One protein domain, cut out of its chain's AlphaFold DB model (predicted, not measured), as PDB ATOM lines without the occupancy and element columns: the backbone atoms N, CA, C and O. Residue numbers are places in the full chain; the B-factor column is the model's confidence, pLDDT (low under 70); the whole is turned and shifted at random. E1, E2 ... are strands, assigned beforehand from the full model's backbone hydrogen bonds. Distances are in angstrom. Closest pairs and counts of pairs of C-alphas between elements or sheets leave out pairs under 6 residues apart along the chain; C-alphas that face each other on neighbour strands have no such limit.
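Overview. This is residues 11 to 73 of the 74 residues of an uncharacterized protein of Candidatus Atribacteria bacterium (UniProt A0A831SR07). A long hairpin, E1 and E2, arches over as one strongly twisted sheet that folds back on itself: E4 and E3 make one leaf, facing E1 and E5, with E2 as the hinge. This folded sheet, two leaves of one sheet face to face, is not closed: its edge strands E4 and E5 come near each other at one place. The printed part has 63 residues, with five named strands, E1 to E5 in chain order, and no named helix; the class is all strand. The sheet is mixed, in the order E4, E3, E2, E1, E5, and E1 to E4 form a meander, each strand the antiparallel neighbour of the one before. It is compact, with a radius of gyration of the C-alphas of 11.5 A, and spans 31 by 25 by 23 A.

Arrangement. E1, residues 11 to 24, bends by 93 degrees at residue 18. It forms a hairpin with E2, residues 30 to 43, which bends by 101 degrees at residue 34; N 15 and O 39 are 2.8 A apart, N 23 and O 31 2.8 A. E3, residues 49 to 55, forms a hairpin with E2, N 40 to O 52 at 2.8 A. E4, residues 58 to 62, forms a hairpin with E3, N 55 to O 58 at 2.8 A. E5, residues 68 to 71, is parallel to E1, N 71 to O 22 at 2.9 A. The closest C-alphas of E4 and E5 are those of Ala 62 and Ile 71, 5.3 A apart. E1 and E4 are apart.

Along the chain. E1 starts at C-alpha 11 (-51.269, 24.051, -1.235) and measures 23.4 A; E2 measures 27.1 A, E3 18.5 A. E5 ends at C-alpha 71 (-48.309, 7.381, -6.175).

Size, cuts and confidence. The C-alphas of Glu 34 and Asn 46 are farthest apart, 32.4 A. The printed part has no cut, and its four links between strands are tight. Mean pLDDT of the printed part is 72.1; residues 19 to 36 and 63 to 73 are under 70.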
ATOM      1  N   ILE A  11     -50.711  25.082  -2.109       91.69
ATOM      2  CA  ILE A  11     -51.269  24.051  -1.235       91.69
ATOM      3  C   ILE A  11     -52.661  24.488  -0.786       91.69
ATOM      4  O   ILE A  11     -52.821  25.559  -0.200       91.69
ATOM      5  N   LEU A  12     -53.662  23.650  -1.045       92.38
ATOM      6  CA  LEU A  12     -55.028  23.862  -0.572       92.38
ATOM      7  C   LEU A  12     -55.258  23.164   0.769       92.38
ATOM      8  O   LEU A  12     -55.814  23.759   1.688       92.38
ATOM      9  N   LYS A  13     -54.833  21.900   0.887       91.81
ATOM     10  CA  LYS A  13     -54.896  21.118   2.130       91.81
ATOM     11  C   LYS A  13     -53.995  19.889   2.075       91.81
ATOM     12  O   LYS A  13     -53.627  19.429   0.997       91.81
ATOM     13  N   ILE A  14     -53.725  19.319   3.245       88.31
ATOM     14  CA  ILE A  14     -53.175  17.967   3.369       88.31
ATOM     15  C   ILE A  14     -54.333  16.972   3.236       88.31
ATOM     16  O   ILE A  14     -55.376  17.149   3.869       88.31
ATOM     17  N   VAL A  15     -54.166  15.968   2.381       84.38
ATOM     18  CA  VAL A  15     -55.145  14.900   2.122       84.38
ATOM     19  C   VAL A  15     -54.803  13.651   2.925       84.38
ATOM     20  O   VAL A  15     -55.700  13.019   3.472       84.38
ATOM     21  N   GLU A  16     -53.516  13.345   3.056       80.00
ATOM     22  CA  GLU A  16     -53.017  12.230   3.854       80.00
ATOM     23  C   GLU A  16     -51.721  12.655   4.536       80.00
ATOM     24  O   GLU A  16     -50.860  13.268   3.905       80.00
ATOM     25  N   LYS A  17     -51.602  12.374   5.836       79.81
ATOM     26  CA  LYS A  17     -50.370  12.611   6.591       79.81
ATOM     27  C   LYS A  17     -49.625  11.309   6.748       79.81
ATOM     28  O   LYS A  17     -50.229  10.341   7.201       79.81
ATOM     29  N   GLN A  18     -48.323  11.330   6.476       73.75
ATOM     30  CA  GLN A  18     -47.463  10.165   6.682       73.75
ATOM     31  C   GLN A  18     -47.999   8.897   5.993       73.75
ATOM     32  O   GLN A  18     -47.868   7.796   6.520       73.75
ATOM     33  N   GLY A  19     -48.618   9.060   4.822       66.50
ATOM     34  CA  GLY A  19     -49.131   7.945   4.041       66.50
ATOM     35  C   GLY A  19     -47.984   7.085   3.525       66.50
ATOM     36  O   GLY A  19     -46.894   7.594   3.231       66.50
ATOM     37  N   ARG A  20     -48.226   5.778   3.394       67.50
ATOM     38  CA  ARG A  20     -47.309   4.891   2.671       67.50
ATOM     39  C   ARG A  20     -47.413   5.232   1.189       67.50
ATOM     40  O   ARG A  20     -48.461   5.006   0.592       67.50
ATOM     41  N   ILE A  21     -46.333   5.763   0.624       65.88
ATOM     42  CA  ILE A  21     -46.274   6.194  -0.770       65.88
ATOM     43  C   ILE A  21     -45.257   5.336  -1.516       65.88
ATOM     44  O   ILE A  21     -44.051   5.447  -1.316       65.88
ATOM     45  N   GLU A  22     -45.758   4.502  -2.418       64.38
ATOM     46  CA  GLU A  22     -44.928   3.732  -3.344       64.38
ATOM     47  C   GLU A  22     -44.758   4.514  -4.651       64.38
ATOM     48  O   GLU A  22     -45.748   5.017  -5.189       64.38
ATOM     49  N   PHE A  23     -43.536   4.594  -5.184       62.50
ATOM     50  CA  PHE A  23     -43.249   5.216  -6.477       62.50
ATOM     51  C   PHE A  23     -43.215   4.189  -7.594       62.50
ATOM     52  O   PHE A  23     -42.470   3.218  -7.535       62.50
ATOM     53  N   LEU A  24     -43.966   4.434  -8.663       61.72
ATOM     54  CA  LEU A  24     -43.968   3.579  -9.847       61.72
ATOM     55  C   LEU A  24     -43.349   4.310 -11.044       61.72
ATOM     56  O   LEU A  24     -43.946   5.249 -11.577       61.72
ATOM     57  N   ARG A  25     -42.185   3.838 -11.503       59.88
ATOM     58  CA  ARG A  25     -41.525   4.331 -12.722       59.88
ATOM     59  C   ARG A  25     -42.252   3.874 -13.992       59.88
ATOM     60  O   ARG A  25     -43.049   2.936 -13.981       59.88
ATOM     61  N   LEU A  26     -41.964   4.529 -15.123       56.81
ATOM     62  CA  LEU A  26     -42.506   4.145 -16.440       56.81
ATOM     63  C   LEU A  26     -42.221   2.698 -16.835       56.81
ATOM     64  O   LEU A  26     -43.049   2.098 -17.514       56.81
ATOM     65  N   ASP A  27     -41.068   2.171 -16.434       64.62
ATOM     66  CA  ASP A  27     -40.616   0.809 -16.727       64.62
ATOM     67  C   ASP A  27     -41.308  -0.265 -15.864       64.62
ATOM     68  O   ASP A  27     -41.011  -1.448 -15.999       64.62
ATOM     69  N   GLY A  28     -42.242   0.134 -14.995       60.09
ATOM     70  CA  GLY A  28     -42.941  -0.766 -14.081       60.09
ATOM     71  C   GLY A  28     -42.177  -1.043 -12.786       60.09
ATOM     72  O   GLY A  28     -42.691  -1.756 -11.927       60.09
ATOM     73  N   THR A  29     -40.984  -0.467 -12.608       63.09
ATOM     74  CA  THR A  29     -40.222  -0.605 -11.368       63.09
ATOM     75  C   THR A  29     -40.931   0.144 -10.249       63.09
ATOM     76  O   THR A  29     -41.065   1.374 -10.289       63.09
ATOM     77  N   LEU A  30     -41.352  -0.605  -9.233       59.69
ATOM     78  CA  LEU A  30     -41.788  -0.062  -7.956       59.69
ATOM     79  C   LEU A  30     -40.552   0.278  -7.124       59.69
ATOM     80  O   LEU A  30     -39.757  -0.592  -6.776       59.69
ATOM     81  N   TYR A  31     -40.388   1.556  -6.821       57.88
ATOM     82  CA  TYR A  31     -39.520   2.031  -5.761       57.88
ATOM     83  C   TYR A  31     -40.417   2.276  -4.550       57.88
ATOM     84  O   TYR A  31     -41.117   3.286  -4.484       57.88
ATOM     85  N   ASP A  32     -40.432   1.339  -3.603       55.12
ATOM     86  CA  ASP A  32     -40.940   1.663  -2.275       55.12
ATOM     87  C   ASP A  32     -39.986   2.713  -1.707       55.12
ATOM     88  O   ASP A  32     -38.791   2.461  -1.528       55.12
ATOM     89  N   THR A  33     -40.476   3.929  -1.507       54.66
ATOM     90  CA  THR A  33     -39.833   4.758  -0.506       54.66
ATOM     91  C   THR A  33     -40.622   4.550   0.751       54.66
ATOM     92  O   THR A  33     -41.718   5.087   0.885       54.66
ATOM     93  N   GLU A  34     -40.000   3.851   1.692       52.69
ATOM     94  CA  GLU A  34     -40.400   3.684   3.093       52.69
ATOM     95  C   GLU A  34     -40.555   5.027   3.855       52.69
ATOM     96  O   GLU A  34     -40.457   5.099   5.077       52.69
ATOM     97  N   GLY A  35     -40.744   6.142   3.151       57.53
ATOM     98  CA  GLY A  35     -40.996   7.450   3.705       57.53
ATOM     99  C   GLY A  35     -42.490   7.693   3.764       57.53
ATOM    100  O   GLY A  35     -43.097   8.051   2.760       57.53
ATOM    101  N   ASN A  36     -43.040   7.576   4.965       67.94
ATOM    102  CA  ASN A  36     -44.244   8.270   5.398       67.94
ATOM    103  C   ASN A  36     -44.210   9.727   4.907       67.94
ATOM    104  O   ASN A  36     -43.528  10.575   5.489       67.94
ATOM    105  N   ARG A  37     -44.907  10.017   3.811       77.25
ATOM    106  CA  ARG A  37     -44.920  11.333   3.161       77.25
ATOM    107  C   ARG A  37     -46.322  11.911   3.231       77.25
ATOM    108  O   ARG A  37     -47.314  11.188   3.284       77.25
ATOM    109  N   ASP A  38     -46.388  13.231   3.239       83.56
ATOM    110  CA  ASP A  38     -47.660  13.932   3.191       83.56
ATOM    111  C   ASP A  38     -48.115  14.069   1.733       83.56
ATOM    112  O   ASP A  38     -47.330  14.422   0.845       83.56
ATOM    113  N   VAL A  39     -49.397  13.799   1.498       83.19
ATOM    114  CA  VAL A  39     -50.069  14.032   0.219       83.19
ATOM    115  C   VAL A  39     -50.847  15.329   0.323       83.19
ATOM    116  O   VAL A  39     -51.678  15.508   1.216       83.19
ATOM    117  N   TYR A  40     -50.612  16.231  -0.618       87.06
ATOM    118  CA  TYR A  40     -51.243  17.540  -0.674       87.06
ATOM    119  C   TYR A  40     -52.227  17.602  -1.834       87.06
ATOM    120  O   TYR A  40     -51.937  17.125  -2.928       87.06
ATOM    121  N   LEU A  41     -53.368  18.251  -1.617       88.75
ATOM    122  CA  LEU A  41     -54.169  18.787  -2.711       88.75
ATOM    123  C   LEU A  41     -53.589  20.154  -3.067       88.75
ATOM    124  O   LEU A  41     -53.530  21.040  -2.207       88.75
ATOM    125  N   VAL A  42     -53.176  20.327  -4.316       90.31
ATOM    126  CA  VAL A  42     -52.574  21.568  -4.810       90.31
ATOM    127  C   VAL A  42     -53.360  22.128  -5.987       90.31
ATOM    128  O   VAL A  42     -53.913  21.378  -6.787       90.31
ATOM    129  N   GLU A  43     -53.392  23.452  -6.096       92.25
ATOM    130  CA  GLU A  43     -53.888  24.189  -7.259       92.25
ATOM    131  C   GLU A  43     -52.698  24.537  -8.168       92.25
ATOM    132  O   GLU A  43     -51.710  25.134  -7.726       92.25
ATOM    133  N   LYS A  44     -52.777  24.112  -9.432       89.00
ATOM    134  CA  LYS A  44     -51.841  24.451 -10.509       89.00
ATOM    135  C   LYS A  44     -52.119  25.876 -11.001       89.00
ATOM    136  O   LYS A  44     -53.202  26.422 -10.816       89.00
ATOM    137  N   GLN A  45     -51.167  26.466 -11.728       87.50
ATOM    138  CA  GLN A  45     -51.317  27.824 -12.283       87.50
ATOM    139  C   GLN A  45     -52.517  28.004 -13.225       87.50
ATOM    140  O   GLN A  45     -53.032  29.110 -13.347       87.50
ATOM    141  N   ASN A  46     -52.954  26.941 -13.903       87.62
ATOM    142  CA  ASN A  46     -54.128  26.958 -14.778       87.62
ATOM    143  C   ASN A  46     -55.462  26.855 -14.002       87.62
ATOM    144  O   ASN A  46     -56.508  26.763 -14.636       87.62
ATOM    145  N   GLY A  47     -55.435  26.841 -12.662       89.00
ATOM    146  CA  GLY A  47     -56.609  26.676 -11.798       89.00
ATOM    147  C   GLY A  47     -57.063  25.222 -11.616       89.00
ATOM    148  O   GLY A  47     -58.035  24.958 -10.914       89.00
ATOM    149  N   GLU A  48     -56.378  24.261 -12.235       90.38
ATOM    150  CA  GLU A  48     -56.663  22.838 -12.064       90.38
ATOM    151  C   GLU A  48     -56.126  22.348 -10.715       90.38
ATOM    152  O   GLU A  48     -55.030  22.724 -10.299       90.38
ATOM    153  N   THR A  49     -56.869  21.471 -10.043       89.12
ATOM    154  CA  THR A  49     -56.406  20.854  -8.795       89.12
ATOM    155  C   THR A  49     -55.909  19.437  -9.039       89.12
ATOM    156  O   THR A  49     -56.478  18.699  -9.840       89.12
ATOM    157  N   THR A  50     -54.831  19.057  -8.359       86.88
ATOM    158  CA  THR A  50     -54.267  17.704  -8.425       86.88
ATOM    159  C   THR A  50     -53.689  17.305  -7.074       86.88
ATOM    160  O   THR A  50     -53.517  18.146  -6.184       86.88
ATOM    161  N   LEU A  51     -53.384  16.021  -6.911       85.38
ATOM    162  CA  LEU A  51     -52.604  15.560  -5.772       85.38
ATOM    163  C   LEU A  51     -51.120  15.761  -6.057       85.38
ATOM    164  O   LEU A  51     -50.665  15.652  -7.195       85.38
ATOM    165  N   ALA A  52     -50.356  16.046  -5.014       83.94
ATOM    166  CA  ALA A  52     -48.917  16.171  -5.110       83.94
ATOM    167  C   ALA A  52     -48.236  15.683  -3.841       83.94
ATOM    168  O   ALA A  52     -48.815  15.722  -2.754       83.94
ATOM    169  N   ILE A  53     -46.976  15.293  -3.982       83.88
ATOM    170  CA  ILE A  53     -46.086  15.110  -2.840       83.88
ATOM    171  C   ILE A  53     -44.964  16.135  -2.874       83.88
ATOM    172  O   ILE A  53     -44.557  16.591  -3.944       83.88
ATOM    173  N   GLU A  54     -44.456  16.468  -1.695       83.44
ATOM    174  CA  GLU A  54     -43.260  17.287  -1.544       83.44
ATOM    175  C   GLU A  54     -42.016  16.386  -1.493       83.44
ATOM    176  O   GLU A  54     -41.949  15.402  -0.746       83.44
ATOM    177  N   HIS A  55     -41.019  16.723  -2.307       77.56
ATOM    178  CA  HIS A  55     -39.701  16.115  -2.278       77.56
ATOM    179  C   HIS A  55     -38.615  17.176  -2.488       77.56
ATOM    180  O   HIS A  55     -38.473  17.736  -3.575       77.56
ATOM    181  N   LYS A  56     -37.796  17.403  -1.452       81.00
ATOM    182  CA  LYS A  56     -36.636  18.319  -1.466       81.00
ATOM    183  C   LYS A  56     -36.986  19.773  -1.829       81.00
ATOM    184  O   LYS A  56     -36.212  20.448  -2.496       81.00
ATOM    185  N   GLY A  57     -38.134  20.258  -1.383       82.38
ATOM    186  CA  GLY A  57     -38.683  21.584  -1.654       82.38
ATOM    187  C   GLY A  57     -39.501  21.676  -2.943       82.38
ATOM    188  O   GLY A  57     -40.019  22.750  -3.244       82.38
ATOM    189  N   HIS A  58     -39.638  20.581  -3.695       83.44
ATOM    190  CA  HIS A  58     -40.343  20.547  -4.975       83.44
ATOM    191  C   HIS A  58     -41.617  19.706  -4.885       83.44
ATOM    192  O   HIS A  58     -41.636  18.660  -4.237       83.44
ATOM    193  N   TYR A  59     -42.678  20.152  -5.560       83.94
ATOM    194  CA  TYR A  59     -43.946  19.429  -5.626       83.94
ATOM    195  C   TYR A  59     -44.043  18.639  -6.922       83.94
ATOM    196  O   TYR A  59     -43.882  19.196  -8.009       83.94
ATOM    197  N   TYR A  60     -44.357  17.355  -6.809       81.62
ATOM    198  CA  TYR A  60     -44.520  16.457  -7.948       81.62
ATOM    199  C   TYR A  60     -45.949  15.956  -8.009       81.62
ATOM    200  O   TYR A  60     -46.499  15.544  -6.986       81.62
ATOM    201  N   GLU A  61     -46.536  15.994  -9.204       79.94
ATOM    202  CA  GLU A  61     -47.881  15.477  -9.428       79.94
ATOM    203  C   GLU A  61     -47.969  13.996  -9.059       79.94
ATOM    204  O   GLU A  61     -47.156  13.173  -9.489       79.94
ATOM    205  N   ALA A  62     -48.975  13.685  -8.249       74.56
ATOM    206  CA  ALA A  62     -49.264  12.369  -7.734       74.56
ATOM    207  C   ALA A  62     -50.510  11.800  -8.413       74.56
ATOM    208  O   ALA A  62     -51.561  12.437  -8.441       74.56
ATOM    209  N   PHE A  63     -50.416  10.566  -8.906       66.19
ATOM    210  CA  PHE A  63     -51.561   9.834  -9.443       66.19
ATOM    211  C   PHE A  63     -51.859   8.641  -8.545       66.19
ATOM    212  O   PHE A  63     -50.996   7.778  -8.381       66.19
ATOM    213  N   THR A  64     -53.072   8.585  -7.995       54.22
ATOM    214  CA  THR A  64     -53.589   7.401  -7.302       54.22
ATOM    215  C   THR A  64     -54.009   6.366  -8.335       54.22
ATOM    216  O   THR A  64     -54.805   6.668  -9.228       54.22
ATOM    217  N   ILE A  65     -53.498   5.146  -8.219       54.94
ATOM    218  CA  ILE A  65     -53.912   4.017  -9.057       54.94
ATOM    219  C   ILE A  65     -55.007   3.259  -8.303       54.94
ATOM    220  O   ILE A  65     -54.838   2.934  -7.130       54.94
ATOM    221  N   THR A  66     -56.149   2.996  -8.940       47.34
ATOM    222  CA  THR A  66     -57.278   2.322  -8.285       47.34
ATOM    223  C   THR A  66     -56.832   0.978  -7.707       47.34
ATOM    224  O   THR A  66     -56.367   0.113  -8.446       47.34
ATOM    225  N   GLY A  67     -56.981   0.805  -6.391       41.62
ATOM    226  CA  GLY A  67     -56.611  -0.422  -5.681       41.62
ATOM    227  C   GLY A  67     -55.284  -0.374  -4.921       41.62
ATOM    228  O   GLY A  67     -54.990  -1.339  -4.222       41.62
ATOM    229  N   ILE A  68     -54.504   0.715  -5.003       44.03
ATOM    230  CA  ILE A  68     -53.262   0.849  -4.231       44.03
ATOM    231  C   ILE A  68     -53.034   2.305  -3.792       44.03
ATOM    232  O   ILE A  68     -53.230   3.234  -4.572       44.03
ATOM    233  N   ASN A  69     -52.529   2.502  -2.568       47.62
ATOM    234  CA  ASN A  69     -51.971   3.769  -2.060       47.62
ATOM    235  C   ASN A  69     -50.650   4.163  -2.776       47.62
ATOM    236  O   ASN A  69     -49.793   4.844  -2.221       47.62
ATOM    237  N   THR A  70     -50.437   3.691  -4.004       49.22
ATOM    238  CA  THR A  70     -49.246   3.962  -4.810       49.22
ATOM    239  C   THR A  70     -49.418   5.306  -5.496       49.22
ATOM    240  O   THR A  70     -50.437   5.560  -6.147       49.22
ATOM    241  N   ILE A  71     -48.393   6.147  -5.408       54.59
ATOM    242  CA  ILE A  71     -48.309   7.381  -6.175       54.59
ATOM    243  C   ILE A  71     -47.367   7.148  -7.339       54.59
ATOM    244  O   ILE A  71     -46.163   6.943  -7.188       54.59
ATOM    245  N   ARG A  72     -47.900   7.243  -8.552       50.66
ATOM    246  CA  ARG A  72     -47.061   7.150  -9.743       50.66
ATOM    247  C   ARG A  72     -46.242   8.436  -9.916       50.66
ATOM    248  O   ARG A  72     -46.719   9.385 -10.529       50.66
ATOM    249  N   ILE A  73     -45.009   8.462  -9.405       47.00
ATOM    250  CA  ILE A  73     -43.998   9.439  -9.830       47.00
ATOM    251  C   ILE A  73     -43.288   8.871 -11.043       47.00
ATOM    252  O   ILE A  73     -42.424   8.004 -10.949       47.00
TER     253      ILE A  73